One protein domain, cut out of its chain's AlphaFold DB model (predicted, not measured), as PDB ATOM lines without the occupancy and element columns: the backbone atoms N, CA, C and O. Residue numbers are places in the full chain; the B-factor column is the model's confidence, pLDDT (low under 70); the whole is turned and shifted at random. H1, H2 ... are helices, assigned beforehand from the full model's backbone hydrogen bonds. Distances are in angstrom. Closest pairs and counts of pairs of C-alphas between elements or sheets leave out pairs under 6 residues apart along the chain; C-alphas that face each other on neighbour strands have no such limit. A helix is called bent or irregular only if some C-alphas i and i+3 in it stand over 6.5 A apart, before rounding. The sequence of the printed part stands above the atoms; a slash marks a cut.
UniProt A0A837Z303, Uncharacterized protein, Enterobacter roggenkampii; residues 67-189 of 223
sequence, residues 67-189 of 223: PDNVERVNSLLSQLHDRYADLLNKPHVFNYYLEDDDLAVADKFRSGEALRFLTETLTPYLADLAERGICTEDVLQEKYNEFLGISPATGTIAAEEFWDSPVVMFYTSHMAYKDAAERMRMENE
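AT A GLANCE: This is residues 67 to 189 of the 223 residues of an uncharacterized protein of Enterobacter roggenkampii (UniProt A0A837Z303). A flat, loosely joined slab of helices in two thin layers: H1, H2 and the first arm of the bent helix H3 make one, H3's second arm, H4, H5 and the beginning of H6 the other. H6 runs out of the slab as an arm, and residues 176 to 189 stick out free. The printed part has 123 residues with six named helices, H1 to H6, and no named strand: all helix. It is only just compact, close to loose, with a radius of gyration of the C-alphas of 16.0 A, and spans 44 by 43 by 19 A.

IN THESE COORDINATES: H1, residues 67 to 88, is 30.9 A long from C-alpha 67 at (73.267, -22.485, -1.557). H2 is residues 100 to 110. H3, residues 113 to 131, was assigned as one helix by its hydrogen bonds but is bent, C-alphas 121 and 124 being 7.2 A apart; its arms are H3a, 113 to 121, and H3b, 124 to 131. H4 is residues 137 to 147 and H5 159 to 163. H6, residues 166 to 188, is 33.2 A long and ends with C-alpha 188 at (78.951, -12.604, 35.696).

HOW THE PARTS SIT: H1 touches H3b with residues 69 to 73 alone, the closest C-alphas, Val 70 and Ala 127, 5.3 A apart. With residues 74 to 81 alone it touches H3a, at a shallow tilt of 21 degrees, opposite ways; His 81 and Leu 115 have the closest C-alphas, 6.3 A. H4 and H6 only just touch, only at their ends, with 3 pairs of C-alphas within 8 A, the closest Phe 147 and Pro 166 at 5.1 A. H1 and H6 are apart. O i to N i+4 pairs are within hydrogen-bond range throughout H1, H2, H3a, H3b, H4 and H6; H5 has 0 of 1, but 2 of 2 O i to N i+3 pairs.

THE WHOLE: The C-alphas farthest apart, Ala 153 and Glu 189, are 51.5 A apart. The printed part has no cut; the links H1 to H2 and H4 to H5 are long. The model's pLDDT is under 70 at residues 91 to 99, 151 to 160 and 186 to 189.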
ATOM      1  N   PRO A  67      74.454 -21.872  -2.159       85.81
ATOM      2  CA  PRO A  67      73.267 -22.485  -1.557       85.81
ATOM      3  C   PRO A  67      73.010 -23.912  -2.060       85.81
ATOM      4  O   PRO A  67      72.706 -24.795  -1.262       85.81
ATOM      5  N   ASP A  68      73.229 -24.152  -3.354       86.75
ATOM      6  CA  ASP A  68      73.059 -25.467  -3.984       86.75
ATOM      7  C   ASP A  68      73.982 -26.527  -3.363       86.75
ATOM      8  O   ASP A  68      73.588 -27.674  -3.147       86.75
ATOM      9  N   ASN A  69      75.225 -26.154  -3.051       84.56
ATOM     10  CA  ASN A  69      76.182 -27.074  -2.452       84.56
ATOM     11  C   ASN A  69      75.903 -27.303  -0.957       84.56
ATOM     12  O   ASN A  69      76.061 -28.419  -0.464       84.56
ATOM     13  N   VAL A  70      75.413 -26.280  -0.249       87.44
ATOM     14  CA  VAL A  70      74.905 -26.415   1.127       87.44
ATOM     15  C   VAL A  70      73.729 -27.393   1.172       87.44
ATOM     16  O   VAL A  70      73.730 -28.306   1.995       87.44
ATOM     17  N   GLU A  71      72.756 -27.265   0.266       89.12
ATOM     18  CA  GLU A  71      71.603 -28.170   0.184       89.12
ATOM     19  C   GLU A  71      72.023 -29.609  -0.150       89.12
ATOM     20  O   GLU A  71      71.535 -30.568   0.462       89.12
ATOM     21  N   ARG A  72      72.977 -29.770  -1.073       88.81
ATOM     22  CA  ARG A  72      73.530 -31.079  -1.441       88.81
ATOM     23  C   ARG A  72      74.197 -31.767  -0.252       88.81
ATOM     24  O   ARG A  72      73.894 -32.925   0.032       88.81
ATOM     25  N   VAL A  73      75.079 -31.063   0.458       88.25
ATOM     26  CA  VAL A  73      75.764 -31.611   1.637       88.25
ATOM     27  C   VAL A  73      74.780 -31.887   2.768       88.25
ATOM     28  O   VAL A  73      74.862 -32.950   3.376       88.25
ATOM     29  N   ASN A  74      73.812 -31.002   3.011       90.38
ATOM     30  CA  ASN A  74      72.761 -31.236   4.003       90.38
ATOM     31  C   ASN A  74      71.995 -32.538   3.708       90.38
ATOM     32  O   ASN A  74      71.804 -33.380   4.586       90.38
ATOM     33  N   SER A  75      71.621 -32.737   2.441       90.69
ATOM     34  CA  SER A  75      70.925 -33.946   1.993       90.69
ATOM     35  C   SER A  75      71.762 -35.207   2.217       90.69
ATOM     36  O   SER A  75      71.235 -36.215   2.689       90.69
ATOM     37  N   LEU A  76      73.067 -35.152   1.927       89.94
ATOM     38  CA  LEU A  76      73.996 -36.254   2.189       89.94
ATOM     39  C   LEU A  76      74.090 -36.571   3.689       89.94
ATOM     40  O   LEU A  76      73.969 -37.731   4.082       89.94
ATOM     41  N   LEU A  77      74.286 -35.551   4.528       89.19
ATOM     42  CA  LEU A  77      74.389 -35.723   5.979       89.19
ATOM     43  C   LEU A  77      73.116 -36.309   6.572       89.19
ATOM     44  O   LEU A  77      73.193 -37.265   7.339       89.19
ATOM     45  N   SER A  78      71.959 -35.798   6.152       89.69
ATOM     46  CA  SER A  78      70.655 -36.292   6.592       89.69
ATOM     47  C   SER A  78      70.488 -37.783   6.279       89.69
ATOM     48  O   SER A  78      70.133 -38.556   7.161       89.69
ATOM     49  N   GLN A  79      70.855 -38.230   5.071       89.38
ATOM     50  CA  GLN A  79      70.803 -39.656   4.711       89.38
ATOM     51  C   GLN A  79      71.742 -40.522   5.564       89.38
ATOM     52  O   GLN A  79      71.394 -41.643   5.949       89.38
ATOM     53  N   LEU A  80      72.946 -40.024   5.859       88.38
ATOM     54  CA  LEU A  80      73.902 -40.730   6.714       88.38
ATOM     55  C   LEU A  80      73.422 -40.792   8.168       88.38
ATOM     56  O   LEU A  80      73.606 -41.814   8.827       88.38
ATOM     57  N   HIS A  81      72.775 -39.733   8.651       90.12
ATOM     58  CA  HIS A  81      72.185 -39.661   9.984       90.12
ATOM     59  C   HIS A  81      70.966 -40.555  10.138       90.12
ATOM     60  O   HIS A  81      70.886 -41.249  11.145       90.12
ATOM     61  N   ASP A  82      70.081 -40.618   9.145       86.94
ATOM     62  CA  ASP A  82      68.942 -41.543   9.147       86.94
ATOM     63  C   ASP A  82      69.434 -42.990   9.249       86.94
ATOM     64  O   ASP A  82      69.008 -43.758  10.116       86.94
ATOM     65  N   ARG A  83      70.435 -43.345   8.430       85.75
ATOM     66  CA  ARG A  83      71.082 -44.660   8.496       85.75
ATOM     67  C   ARG A  83      71.709 -44.915   9.867       85.75
ATOM     68  O   ARG A  83      71.620 -46.028  10.381       85.75
ATOM     69  N   TYR A  84      72.377 -43.924  10.445       86.56
ATOM     70  CA  TYR A  84      73.000 -44.037  11.761       86.56
ATOM     71  C   TYR A  84      71.957 -44.221  12.875       86.56
ATOM     72  O   TYR A  84      72.101 -45.118  13.706       86.56
ATOM     73  N   ALA A  85      70.869 -43.450  12.851       83.75
ATOM     74  CA  ALA A  85      69.761 -43.554  13.793       83.75
ATOM     75  C   ALA A  85      69.089 -44.934  13.734       83.75
ATOM     76  O   ALA A  85      68.818 -45.536  14.776       83.75
ATOM     77  N   ASP A  86      68.890 -45.481  12.532       82.12
ATOM     78  CA  ASP A  86      68.386 -46.845  12.345       82.12
ATOM     79  C   ASP A  86      69.308 -47.896  12.972       82.12
ATOM     80  O   ASP A  86      68.841 -48.899  13.514       82.12
ATOM     81  N   LEU A  87      70.628 -47.696  12.905       78.31
ATOM     82  CA  LEU A  87      71.597 -48.604  13.518       78.31
ATOM     83  C   LEU A  87      71.595 -48.502  15.045       78.31
ATOM     84  O   LEU A  87      71.608 -49.543  15.702       78.31
ATOM     85  N   LEU A  88      71.522 -47.292  15.602       78.00
ATOM     86  CA  LEU A  88      71.487 -47.067  17.051       78.00
ATOM     87  C   LEU A  88      70.220 -47.606  17.719       78.00
ATOM     88  O   LEU A  88      70.278 -48.099  18.845       78.00
ATOM     89  N   ASN A  89      69.081 -47.526  17.030       74.75
ATOM     90  CA  ASN A  89      67.792 -47.972  17.556       74.75
ATOM     91  C   ASN A  89      67.557 -49.485  17.399       74.75
ATOM     92  O   ASN A  89      66.515 -50.002  17.812       74.75
ATOM     93  N   LYS A  90      68.517 -50.237  16.839       71.25
ATOM     94  CA  LYS A  90      68.445 -51.702  16.838       71.25
ATOM     95  C   LYS A  90      68.587 -52.237  18.271       71.25
ATOM     96  O   LYS A  90      69.460 -51.787  19.011       71.25
ATOM     97  N   PRO A  91      67.823 -53.281  18.648       56.44
ATOM     98  CA  PRO A  91      67.728 -53.808  20.020       56.44
ATOM     99  C   PRO A  91      69.018 -54.442  20.587       56.44
ATOM    100  O   PRO A  91      68.981 -55.104  21.622       56.44
ATOM    101  N   HIS A  92      70.158 -54.289  19.912       54.03
ATOM    102  CA  HIS A  92      71.433 -54.913  20.264       54.03
ATOM    103  C   HIS A  92      72.513 -53.918  20.710       54.03
ATOM    104  O   HIS A  92      73.503 -54.360  21.283       54.03
ATOM    105  N   VAL A  93      72.335 -52.607  20.492       55.16
ATOM    106  CA  VAL A  93      73.393 -51.615  20.774       55.16
ATOM    107  C   VAL A  93      73.413 -51.180  22.247       55.16
ATOM    108  O   VAL A  93      74.466 -50.852  22.767       55.16
ATOM    109  N   PHE A  94      72.292 -51.237  22.975       58.06
ATOM    110  CA  PHE A  94      72.216 -50.640  24.318       58.06
ATOM    111  C   PHE A  94      71.493 -51.499  25.367       58.06
ATOM    112  O   PHE A  94      70.659 -51.006  26.116       58.06
ATOM    113  N   ASN A  95      71.822 -52.790  25.452       53.66
ATOM    114  CA  ASN A  95      71.336 -53.656  26.542       53.66
ATOM    115  C   ASN A  95      72.209 -53.593  27.813       53.66
ATOM    116  O   ASN A  95      72.184 -54.522  28.620       53.66
ATOM    117  N   TYR A  96      72.994 -52.530  27.996       54.09
ATOM    118  CA  TYR A  96      73.917 -52.384  29.122       54.09
ATOM    119  C   TYR A  96      73.434 -51.330  30.121       54.09
ATOM    120  O   TYR A  96      72.730 -50.390  29.758       54.09
ATOM    121  N   TYR A  97      73.823 -51.511  31.385       53.59
ATOM    122  CA  TYR A  97      73.668 -50.509  32.438       53.59
ATOM    123  C   TYR A  97      74.516 -49.285  32.082       53.59
ATOM    124  O   TYR A  97      75.739 -49.346  32.176       53.59
ATOM    125  N   LEU A  98      73.864 -48.211  31.644       64.56
ATOM    126  CA  LEU A  98      74.468 -46.887  31.514       64.56
ATOM    127  C   LEU A  98      74.292 -46.134  32.834       64.56
ATOM    128  O   LEU A  98      73.279 -46.320  33.514       64.56
ATOM    129  N   GLU A  99      75.263 -45.298  33.188       68.06
ATOM    130  CA  GLU A  99      75.071 -44.291  34.233       68.06
ATOM    131  C   GLU A  99      74.070 -43.223  33.740       68.06
ATOM    132  O   GLU A  99      73.837 -43.094  32.535       68.06
ATOM    133  N   ASP A 100      73.441 -42.473  34.651       70.25
ATOM    134  CA  ASP A 100      72.374 -41.518  34.294       70.25
ATOM    135  C   ASP A 100      72.853 -40.445  33.288       70.25
ATOM    136  O   ASP A 100      72.106 -40.066  32.382       70.25
ATOM    137  N   ASP A 101      74.113 -40.010  33.395       71.00
ATOM    138  CA  ASP A 101      74.724 -39.032  32.483       71.00
ATOM    139  C   ASP A 101      74.963 -39.621  31.080       71.00
ATOM    140  O   ASP A 101      74.658 -38.986  30.066       71.00
ATOM    141  N   ASP A 102      75.427 -40.871  31.004       75.44
ATOM    142  CA  ASP A 102      75.593 -41.591  29.738       75.44
ATOM    143  C   ASP A 102      74.232 -41.840  29.074       75.44
ATOM    144  O   ASP A 102      74.072 -41.699  27.859       75.44
ATOM    145  N   LEU A 103      73.203 -42.158  29.863       78.00
ATOM    146  CA  LEU A 103      71.849 -42.332  29.348       78.00
ATOM    147  C   LEU A 103      71.327 -41.044  28.699       78.00
ATOM    148  O   LEU A 103      70.758 -41.105  27.606       78.00
ATOM    149  N   ALA A 104      71.580 -39.885  29.313       81.75
ATOM    150  CA  ALA A 104      71.195 -38.596  28.750       81.75
ATOM    151  C   ALA A 104      71.856 -38.350  27.384       81.75
ATOM    152  O   ALA A 104      71.175 -37.953  26.438       81.75
ATOM    153  N   VAL A 105      73.154 -38.639  27.240       83.00
ATOM    154  CA  VAL A 105      73.864 -38.516  25.953       83.00
ATOM    155  C   VAL A 105      73.294 -39.485  24.918       83.00
ATOM    156  O   VAL A 105      72.976 -39.079  23.798       83.00
ATOM    157  N   ALA A 106      73.114 -40.757  25.280       82.50
ATOM    158  CA  ALA A 106      72.563 -41.763  24.374       82.50
ATOM    159  C   ALA A 106      71.156 -41.378  23.882       82.50
ATOM    160  O   ALA A 106      70.853 -41.519  22.694       82.50
ATOM    161  N   ASP A 107      70.312 -40.829  24.755       84.69
ATOM    162  CA  ASP A 107      68.964 -40.395  24.398       84.69
ATOM    163  C   ASP A 107      68.964 -39.189  23.448       84.69
ATOM    164  O   ASP A 107      68.122 -39.123  22.546       84.69
ATOM    165  N   LYS A 108      69.943 -38.277  23.546       88.19
ATOM    166  CA  LYS A 108      70.139 -37.196  22.558       88.19
ATOM    167  C   LYS A 108      70.456 -37.731  21.164       88.19
ATOM    168  O   LYS A 108      69.980 -37.175  20.174       88.19
ATOM    169  N   PHE A 109      71.210 -38.823  21.064       87.94
ATOM    170  CA  PHE A 109      71.461 -39.489  19.785       87.94
ATOM    171  C   PHE A 109      70.236 -40.256  19.271       87.94
ATOM    172  O   PHE A 109      69.898 -40.132  18.095       87.94
ATOM    173  N   ARG A 110      69.519 -40.988  20.133       82.38
ATOM    174  CA  ARG A 110      68.318 -41.756  19.739       82.38
ATOM    175  C   ARG A 110      67.151 -40.879  19.302       82.38
ATOM    176  O   ARG A 110      66.447 -41.227  18.360       82.38
ATOM    177  N   SER A 111      66.950 -39.758  19.988       84.94
ATOM    178  CA  SER A 111      65.923 -38.761  19.652       84.94
ATOM    179  C   SER A 111      66.250 -37.955  18.392       84.94
ATOM    180  O   SER A 111      65.397 -37.215  17.910       84.94
ATOM    181  N   GLY A 112      67.473 -38.076  17.864       85.06
ATOM    182  CA  GLY A 112      67.951 -37.301  16.721       85.06
ATOM    183  C   GLY A 112      68.372 -35.871  17.066       85.06
ATOM    184  O   GLY A 112      68.816 -35.148  16.178       85.06
ATOM    185  N   GLU A 113      68.292 -35.443  18.329       88.25
ATOM    186  CA  GLU A 113      68.685 -34.090  18.738       88.25
ATOM    187  C   GLU A 113      70.174 -33.825  18.476       88.25
ATOM    188  O   GLU A 113      70.526 -32.793  17.902       88.25
ATOM    189  N   ALA A 114      71.040 -34.781  18.831       87.88
ATOM    190  CA  ALA A 114      72.473 -34.687  18.569       87.88
ATOM    191  C   ALA A 114      72.778 -34.676  17.062       87.88
ATOM    192  O   ALA A 114      73.630 -33.917  16.608       87.88
ATOM    193  N   LEU A 115      72.049 -35.471  16.273       89.31
ATOM    194  CA  LEU A 115      72.228 -35.553  14.821       89.31
ATOM    195  C   LEU A 115      71.799 -34.261  14.127       89.31
ATOM    196  O   LEU A 115      72.559 -33.713  13.336       89.31
ATOM    197  N   ARG A 116      70.646 -33.699  14.501       86.88
ATOM    198  CA  ARG A 116      70.198 -32.396  13.999       86.88
ATOM    199  C   ARG A 116      71.213 -31.296  14.305       86.88
ATOM    200  O   ARG A 116      71.583 -30.551  13.403       86.88
ATOM    201  N   PHE A 117      71.708 -31.247  15.544       85.94
ATOM    202  CA  PHE A 117      72.763 -30.315  15.937       85.94
ATOM    203  C   PHE A 117      74.005 -30.452  15.040       85.94
ATOM    204  O   PHE A 117      74.543 -29.452  14.563       85.94
ATOM    205  N   LEU A 118      74.446 -31.683  14.769       83.94
ATOM    206  CA  LEU A 118      75.587 -31.943  13.892       83.94
ATOM    207  C   LEU A 118      75.304 -31.524  12.446       83.94
ATOM    208  O   LEU A 118      76.180 -30.950  11.811       83.94
ATOM    209  N   THR A 119      74.103 -31.761  11.920       85.38
ATOM    210  CA  THR A 119      73.735 -31.335  10.560       85.38
ATOM    211  C   THR A 119      73.765 -29.821  10.429       85.38
ATOM    212  O   THR A 119      74.440 -29.301   9.542       85.38
ATOM    213  N   GLU A 120      73.100 -29.104  11.334       82.31
ATOM    214  CA  GLU A 120      73.066 -27.637  11.336       82.31
ATOM    215  C   GLU A 120      74.475 -27.047  11.465       82.31
ATOM    216  O   GLU A 120      74.839 -26.115  10.749       82.31
ATOM    217  N   THR A 121      75.294 -27.639  12.336       76.50
ATOM    218  CA  THR A 121      76.637 -27.135  12.621       76.50
ATOM    219  C   THR A 121      77.629 -27.449  11.506       76.50
ATOM    220  O   THR A 121      78.443 -26.600  11.157       76.50
ATOM    221  N   LEU A 122      77.611 -28.666  10.953       79.38
ATOM    222  CA  LEU A 122      78.679 -29.148  10.070       79.38
ATOM    223  C   LEU A 122      78.423 -28.865   8.589       79.38
ATOM    224  O   LEU A 122      79.388 -28.724   7.835       79.38
ATOM    225  N   THR A 123      77.158 -28.755   8.165       85.12
ATOM    226  CA  THR A 123      76.796 -28.571   6.748       85.12
ATOM    227  C   THR A 123      77.555 -27.419   6.078       85.12
ATOM    228  O   THR A 123      78.152 -27.665   5.028       85.12
ATOM    229  N   PRO A 124      77.611 -26.192   6.641       80.31
ATOM    230  CA  PRO A 124      78.251 -25.067   5.956       80.31
ATOM    231  C   PRO A 124      79.751 -25.293   5.723       80.31
ATOM    232  O   PRO A 124      80.279 -24.980   4.658       80.31
ATOM    233  N   TYR A 125      80.441 -25.891   6.698       77.38
ATOM    234  CA  TYR A 125      81.876 -26.166   6.602       77.38
ATOM    235  C   TYR A 125      82.178 -27.291   5.616       77.38
ATOM    236  O   TYR A 125      83.128 -27.211   4.839       77.38
ATOM    237  N   LEU A 126      81.367 -28.345   5.637       80.31
ATOM    238  CA  LEU A 126      81.504 -29.474   4.725       80.31
ATOM    239  C   LEU A 126      81.243 -29.082   3.279       80.31
ATOM    240  O   LEU A 126      81.967 -29.508   2.378       80.31
ATOM    241  N   ALA A 127      80.253 -28.223   3.074       83.69
ATOM    242  CA  ALA A 127      79.981 -27.647   1.779       83.69
ATOM    243  C   ALA A 127      81.163 -26.771   1.314       83.69
ATOM    244  O   ALA A 127      81.616 -26.947   0.187       83.69
ATOM    245  N   ASP A 128      81.759 -25.922   2.164       79.50
ATOM    246  CA  ASP A 128      82.953 -25.131   1.789       79.50
ATOM    247  C   ASP A 128      84.119 -26.016   1.321       79.50
ATOM    248  O   ASP A 128      84.736 -25.757   0.284       79.50
ATOM    249  N   LEU A 129      84.392 -27.106   2.046       76.69
ATOM    250  CA  LEU A 129      85.445 -28.058   1.681       76.69
ATOM    251  C   LEU A 129      85.168 -28.740   0.334       76.69
ATOM    252  O   LEU A 129      86.095 -28.913  -0.465       76.69
ATOM    253  N   ALA A 130      83.912 -29.108   0.075       78.81
ATOM    254  CA  ALA A 130      83.501 -29.695  -1.195       78.81
ATOM    255  C   ALA A 130      83.610 -28.688  -2.353       78.81
ATOM    256  O   ALA A 130      84.157 -29.012  -3.406       78.81
ATOM    257  N   GLU A 131      83.169 -27.443  -2.147       82.38
ATOM    258  CA  GLU A 131      83.187 -26.388  -3.170       82.38
ATOM    259  C   GLU A 131      84.605 -26.000  -3.581       82.38
ATOM    260  O   GLU A 131      84.901 -25.799  -4.758       82.38
ATOM    261  N   ARG A 132      85.519 -25.964  -2.608       76.19
ATOM    262  CA  ARG A 132      86.941 -25.687  -2.835       76.19
ATOM    263  C   ARG A 132      87.691 -26.871  -3.455       76.19
ATOM    264  O   ARG A 132      88.897 -26.765  -3.678       76.19
ATOM    265  N   GLY A 133      87.011 -27.992  -3.712       72.06
ATOM    266  CA  GLY A 133      87.608 -29.210  -4.258       72.06
ATOM    267  C   GLY A 133      88.609 -29.877  -3.313       72.06
ATOM    268  O   GLY A 133      89.457 -30.643  -3.766       72.06
ATOM    269  N   ILE A 134      88.540 -29.575  -2.010       72.62
ATOM    270  CA  ILE A 134      89.411 -30.162  -0.983       72.62
ATOM    271  C   ILE A 134      88.963 -31.597  -0.678       72.62
ATOM    272  O   ILE A 134      89.792 -32.462  -0.406       72.62
ATOM    273  N   CYS A 135      87.656 -31.852  -0.750       72.00
ATOM    274  CA  CYS A 135      87.048 -33.148  -0.482       72.00
ATOM    275  C   CYS A 135      86.020 -33.473  -1.573       72.00
ATOM    276  O   CYS A 135      85.150 -32.654  -1.860       72.00
ATOM    277  N   THR A 136      86.107 -34.649  -2.199       80.25
ATOM    278  CA  THR A 136      85.033 -35.127  -3.086       80.25
ATOM    279  C   THR A 136      83.873 -35.669  -2.254       80.25
ATOM    280  O   THR A 136      84.052 -36.007  -1.088       80.25
ATOM    281  N   GLU A 137      82.686 -35.798  -2.846       82.44
ATOM    282  CA  GLU A 137      81.517 -36.344  -2.141       82.44
ATOM    283  C   GLU A 137      81.744 -37.774  -1.627       82.44
ATOM    284  O   GLU A 137      81.386 -38.077  -0.493       82.44
ATOM    285  N   ASP A 138      82.423 -38.621  -2.408       82.81
ATOM    286  CA  ASP A 138      82.767 -39.987  -1.993       82.81
ATOM    287  C   ASP A 138      83.694 -39.993  -0.767       82.81
ATOM    288  O   ASP A 138      83.473 -40.739   0.187       82.81
ATOM    289  N   VAL A 139      84.715 -39.127  -0.768       80.31
ATOM    290  CA  VAL A 139      85.657 -38.994   0.354       80.31
ATOM    291  C   VAL A 139      84.952 -38.404   1.569       80.31
ATOM    292  O   VAL A 139      85.195 -38.836   2.694       80.31
ATOM    293  N   LEU A 140      84.047 -37.447   1.354       80.44
ATOM    294  CA  LEU A 140      83.216 -36.882   2.404       80.44
ATOM    295  C   LEU A 140      82.369 -37.977   3.051       80.44
ATOM    296  O   LEU A 140      82.409 -38.145   4.265       80.44
ATOM    297  N   GLN A 141      81.651 -38.756   2.251       84.81
ATOM    298  CA  GLN A 141      80.824 -39.845   2.742       84.81
ATOM    299  C   GLN A 141      81.649 -40.892   3.503       84.81
ATOM    300  O   GLN A 141      81.237 -41.328   4.578       84.81
ATOM    301  N   GLU A 142      82.808 -41.297   2.982       80.25
ATOM    302  CA  GLU A 142      83.714 -42.239   3.650       80.25
ATOM    303  C   GLU A 142      84.160 -41.705   5.018       80.25
ATOM    304  O   GLU A 142      83.932 -42.347   6.045       80.25
ATOM    305  N   LYS A 143      84.710 -40.487   5.049       77.88
ATOM    306  CA  LYS A 143      85.209 -39.842   6.272       77.88
ATOM    307  C   LYS A 143      84.104 -39.570   7.283       77.88
ATOM    308  O   LYS A 143      84.326 -39.687   8.485       77.88
ATOM    309  N   TYR A 144      82.903 -39.246   6.816       83.81
ATOM    310  CA  TYR A 144      81.764 -39.027   7.694       83.81
ATOM    311  C   TYR A 144      81.245 -40.338   8.304       83.81
ATOM    312  O   TYR A 144      80.863 -40.355   9.468       83.81
ATOM    313  N   ASN A 145      81.290 -41.462   7.578       82.44
ATOM    314  CA  ASN A 145      80.989 -42.774   8.167       82.44
ATOM    315  C   ASN A 145      82.029 -43.179   9.226       82.44
ATOM    316  O   ASN A 145      81.641 -43.692  10.273       82.44
ATOM    317  N   GLU A 146      83.320 -42.910   8.988       79.56
ATOM    318  CA  GLU A 146      84.371 -43.094  10.003       79.56
ATOM    319  C   GLU A 146      84.101 -42.233  11.245       79.56
ATOM    320  O   GLU A 146      84.179 -42.725  12.369       79.56
ATOM    321  N   PHE A 147      83.724 -40.965  11.048       81.19
ATOM    322  CA  PHE A 147      83.355 -40.050  12.130       81.19
ATOM    323  C   PHE A 147      82.166 -40.563  12.951       81.19
ATOM    324  O   PHE A 147      82.191 -40.510  14.179       81.19
ATOM    325  N   LEU A 148      81.152 -41.116  12.283       83.88
ATOM    326  CA  LEU A 148      80.007 -41.752  12.932       83.88
ATOM    327  C   LEU A 148      80.362 -43.082  13.622       83.88
ATOM    328  O   LEU A 148      79.511 -43.655  14.290       83.88
ATOM    329  N   GLY A 149      81.577 -43.616  13.462       78.69
ATOM    330  CA  GLY A 149      81.934 -44.937  13.983       78.69
ATOM    331  C   GLY A 149      81.228 -46.088  13.253       78.69
ATOM    332  O   GLY A 149      81.102 -47.183  13.795       78.69
ATOM    333  N   ILE A 150      80.742 -45.867  12.025       78.75
ATOM    334  CA  ILE A 150      80.112 -46.918  11.221       78.75
ATOM    335  C   ILE A 150      81.210 -47.734  10.539       78.75
ATOM    336  O   ILE A 150      81.884 -47.253   9.627       78.75
ATOM    337  N   SER A 151      81.343 -49.005  10.923       69.44
ATOM    338  CA  SER A 151      82.293 -49.913  10.277       69.44
ATOM    339  C   SER A 151      81.928 -50.145   8.799       69.44
ATOM    340  O   SER A 151      80.818 -50.615   8.505       69.44
ATOM    341  N   PRO A 152      82.856 -49.906   7.847       63.69
ATOM    342  CA  PRO A 152      82.622 -50.163   6.424       63.69
ATOM    343  C   PRO A 152      82.358 -51.643   6.120       63.69
ATOM    344  O   PRO A 152      81.683 -51.966   5.144       63.69
ATOM    345  N   ALA A 153      82.897 -52.546   6.946       63.66
ATOM    346  CA  ALA A 153      82.851 -53.988   6.717       63.66
ATOM    347  C   ALA A 153      81.525 -54.625   7.147       63.66
ATOM    348  O   ALA A 153      81.077 -55.592   6.532       63.66
ATOM    349  N   THR A 154      80.905 -54.107   8.208       62.88
ATOM    350  CA  THR A 154      79.703 -54.709   8.804       62.88
ATOM    351  C   THR A 154      78.463 -53.844   8.636       62.88
ATOM    352  O   THR A 154      77.351 -54.362   8.719       62.88
ATOM    353  N   GLY A 155      78.620 -52.538   8.390       66.62
ATOM    354  CA  GLY A 155      77.495 -51.606   8.359       66.62
ATOM    355  C   GLY A 155      76.720 -51.586   9.680       66.62
ATOM    356  O   GLY A 155      75.514 -51.354   9.672       66.62
ATOM    357  N   THR A 156      77.401 -51.882  10.789       66.00
ATOM    358  CA  THR A 156      76.878 -51.870  12.159       66.00
ATOM    359  C   THR A 156      77.697 -50.915  13.016       66.00
ATOM    360  O   THR A 156      78.815 -50.565  12.647       66.00
ATOM    361  N   ILE A 157      77.142 -50.549  14.170       67.50
ATOM    362  CA  ILE A 157      77.841 -49.845  15.249       67.50
ATOM    363  C   ILE A 157      77.795 -50.793  16.444       67.50
ATOM    364  O   ILE A 157      76.697 -51.163  16.878       67.50
ATOM    365  N   ALA A 158      78.939 -51.269  16.927       65.50
ATOM    366  CA  ALA A 158      78.953 -51.994  18.191       65.50
ATOM    367  C   ALA A 158      78.682 -51.028  19.359       65.50
ATOM    368  O   ALA A 158      79.006 -49.848  19.293       65.50
ATOM    369  N   ALA A 159      78.103 -51.530  20.452       65.06
ATOM    370  CA  ALA A 159      77.826 -50.735  21.655       65.06
ATOM    371  C   ALA A 159      79.081 -50.033  22.207       65.06
ATOM    372  O   ALA A 159      79.036 -48.871  22.594       65.06
ATOM    373  N   GLU A 160      80.200 -50.757  22.221       66.19
ATOM    374  CA  GLU A 160      81.508 -50.259  22.657       66.19
ATOM    375  C   GLU A 160      82.054 -49.225  21.658       66.19
ATOM    376  O   GLU A 160      82.539 -48.171  22.051       66.19
ATOM    377  N   GLU A 161      81.848 -49.461  20.358       72.62
ATOM    378  CA  GLU A 161      82.244 -48.540  19.285       72.62
ATOM    379  C   GLU A 161      81.434 -47.236  19.282       72.62
ATOM    380  O   GLU A 161      81.924 -46.233  18.776       72.62
ATOM    381  N   PHE A 162      80.216 -47.219  19.838       78.75
ATOM    382  CA  PHE A 162      79.432 -45.989  19.972       78.75
ATOM    383  C   PHE A 162      80.120 -44.997  20.911       78.75
ATOM    384  O   PHE A 162      80.326 -43.844  20.535       78.75
ATOM    385  N   TRP A 163      80.498 -45.435  22.113       78.69
ATOM    386  CA  TRP A 163      81.147 -44.570  23.103       78.69
ATOM    387  C   TRP A 163      82.535 -44.120  22.657       78.69
ATOM    388  O   TRP A 163      82.905 -42.968  22.874       78.69
ATOM    389  N   ASP A 164      83.242 -44.999  21.947       75.06
ATOM    390  CA  ASP A 164      84.544 -44.705  21.351       75.06
ATOM    391  C   ASP A 164      84.436 -43.963  20.003       75.06
ATOM    392  O   ASP A 164      85.455 -43.678  19.364       75.06
ATOM    393  N   SER A 165      83.220 -43.649  19.535       78.50
ATOM    394  CA  SER A 165      83.040 -43.000  18.238       78.50
ATOM    395  C   SER A 165      83.460 -41.526  18.286       78.50
ATOM    396  O   SER A 165      83.125 -40.795  19.232       78.50
ATOM    397  N   PRO A 166      84.126 -41.024  17.229       78.81
ATOM    398  CA  PRO A 166      84.472 -39.610  17.131       78.81
ATOM    399  C   PRO A 166      83.257 -38.680  17.247       78.81
ATOM    400  O   PRO A 166      83.372 -37.595  17.816       78.81
ATOM    401  N   VAL A 167      82.085 -39.097  16.752       83.00
ATOM    402  CA  VAL A 167      80.852 -38.306  16.820       83.00
ATOM    403  C   VAL A 167      80.351 -38.103  18.248       83.00
ATOM    404  O   VAL A 167      79.978 -36.981  18.603       83.00
ATOM    405  N   VAL A 168      80.378 -39.144  19.086       83.69
ATOM    406  CA  VAL A 168      79.951 -39.037  20.488       83.69
ATOM    407  C   VAL A 168      80.913 -38.140  21.249       83.69
ATOM    408  O   VAL A 168      80.473 -37.218  21.931       83.69
ATOM    409  N   MET A 169      82.219 -38.334  21.069       78.50
ATOM    410  CA  MET A 169      83.237 -37.540  21.759       78.50
ATOM    411  C   MET A 169      83.247 -36.072  21.309       78.50
ATOM    412  O   MET A 169      83.435 -35.175  22.132       78.50
ATOM    413  N   PHE A 170      82.992 -35.794  20.026       79.00
ATOM    414  CA  PHE A 170      82.808 -34.429  19.524       79.00
ATOM    415  C   PHE A 170      81.595 -33.757  20.174       79.00
ATOM    416  O   PHE A 170      81.704 -32.638  20.681       79.00
ATOM    417  N   TYR A 171      80.448 -34.445  20.188       83.25
ATOM    418  CA  TYR A 171      79.213 -33.916  20.761       83.25
ATOM    419  C   TYR A 171      79.359 -33.636  22.262       83.25
ATOM    420  O   TYR A 171      79.063 -32.531  22.712       83.25
ATOM    421  N   THR A 172      79.876 -34.594  23.035       80.69
ATOM    422  CA  THR A 172      80.045 -34.441  24.489       80.69
ATOM    423  C   THR A 172      81.083 -33.380  24.836       80.69
ATOM    424  O   THR A 172      80.835 -32.557  25.718       80.69
ATOM    425  N   SER A 173      82.203 -33.315  24.107       77.31
ATOM    426  CA  SER A 173      83.194 -32.252  24.294       77.31
ATOM    427  C   SER A 173      82.602 -30.873  24.023       77.31
ATOM    428  O   SER A 173      82.956 -29.920  24.720       77.31
ATOM    429  N   HIS A 174      81.747 -30.744  23.009       79.12
ATOM    430  CA  HIS A 174      81.102 -29.477  22.716       79.12
ATOM    431  C   HIS A 174      80.116 -29.076  23.815       79.12
ATOM    432  O   HIS A 174      80.164 -27.938  24.280       79.12
ATOM    433  N   MET A 175      79.261 -30.002  24.256       80.50
ATOM    434  CA  MET A 175      78.288 -29.723  25.315       80.50
ATOM    435  C   MET A 175      78.985 -29.339  26.621       80.50
ATOM    436  O   MET A 175      78.653 -28.314  27.203       80.50
ATOM    437  N   ALA A 176      80.051 -30.045  27.002       78.69
ATOM    438  CA  ALA A 176      80.849 -29.684  28.171       78.69
ATOM    439  C   ALA A 176      81.449 -28.266  28.071       78.69
ATOM    440  O   ALA A 176      81.463 -27.522  29.056       78.69
ATOM    441  N   TYR A 177      81.931 -27.874  26.885       76.00
ATOM    442  CA  TYR A 177      82.468 -26.532  26.651       76.00
ATOM    443  C   TYR A 177      81.374 -25.458  26.703       76.00
ATOM    444  O   TYR A 177      81.560 -24.415  27.334       76.00
ATOM    445  N   LYS A 178      80.220 -25.724  26.084       77.62
ATOM    446  CA  LYS A 178      79.045 -24.851  26.129       77.62
ATOM    447  C   LYS A 178      78.574 -24.640  27.572       77.62
ATOM    448  O   LYS A 178      78.420 -23.495  27.985       77.62
ATOM    449  N   ASP A 179      78.447 -25.707  28.355       78.25
ATOM    450  CA  ASP A 179      78.012 -25.649  29.755       78.25
ATOM    451  C   ASP A 179      79.018 -24.907  30.647       78.25
ATOM    452  O   ASP A 179      78.647 -24.237  31.613       78.25
ATOM    453  N   ALA A 180      80.318 -25.027  30.361       75.12
ATOM    454  CA  ALA A 180      81.350 -24.255  31.052       75.12
ATOM    455  C   ALA A 180      81.256 -22.757  30.716       75.12
ATOM    456  O   ALA A 180      81.304 -21.922  31.619       75.12
ATOM    457  N   ALA A 181      81.074 -22.416  29.437       73.19
ATOM    458  CA  ALA A 181      80.881 -21.038  28.993       73.19
ATOM    459  C   ALA A 181      79.597 -20.420  29.579       73.19
ATOM    460  O   ALA A 181      79.593 -19.261  29.993       73.19
ATOM    461  N   GLU A 182      78.515 -21.197  29.663       72.44
ATOM    462  CA  GLU A 182      77.254 -20.777  30.277       72.44
ATOM    463  C   GLU A 182      77.390 -20.480  31.767       72.44
ATOM    464  O   GLU A 182      76.900 -19.445  32.221       72.44
ATOM    465  N   ARG A 183      78.088 -21.343  32.512       74.56
ATOM    466  CA  ARG A 183      78.348 -21.124  33.941       74.56
ATOM    467  C   ARG A 183      79.103 -19.823  34.192       74.56
ATOM    468  O   ARG A 183      78.651 -19.028  35.005       74.56
ATOM    469  N   MET A 184      80.161 -19.553  33.426       70.50
ATOM    470  CA  MET A 184      80.899 -18.287  33.530       70.50
ATOM    471  C   MET A 184      80.029 -17.064  33.233       70.50
ATOM    472  O   MET A 184      80.159 -16.037  33.892       70.50
ATOM    473  N   ARG A 185      79.091 -17.161  32.284       70.12
ATOM    474  CA  ARG A 185      78.143 -16.068  32.034       70.12
ATOM    475  C   ARG A 185      77.196 -15.853  33.216       70.12
ATOM    476  O   ARG A 185      76.965 -14.713  33.598       70.12
ATOM    477  N   MET A 186      76.645 -16.925  33.783       69.25
ATOM    478  CA  MET A 186      75.725 -16.834  34.926       69.25
ATOM    479  C   MET A 186      76.410 -16.329  36.201       69.25
ATOM    480  O   MET A 186      75.763 -15.689  37.020       69.25
ATOM    481  N   GLU A 187      77.706 -16.589  36.369       65.75
ATOM    482  CA  GLU A 187      78.504 -16.024  37.464       65.75
ATOM    483  C   GLU A 187      78.752 -14.510  37.292       65.75
ATOM    484  O   GLU A 187      78.959 -13.811  38.283       65.75
ATOM    485  N   ASN A 188      78.667 -13.996  36.057       59.38
ATOM    486  CA  ASN A 188      78.951 -12.604  35.696       59.38
ATOM    487  C   ASN A 188      77.707 -11.724  35.438       59.38
ATOM    488  O   ASN A 188      77.823 -10.498  35.441       59.38
ATOM    489  N   GLU A 189      76.523 -12.304  35.212       55.19
ATOM    490  CA  GLU A 189      75.281 -11.576  34.914       55.19
ATOM    491  C   GLU A 189      74.126 -12.020  35.832       55.19
ATOM    492  O   GLU A 189      73.741 -13.186  35.839       55.19
TER     493      GLU A 189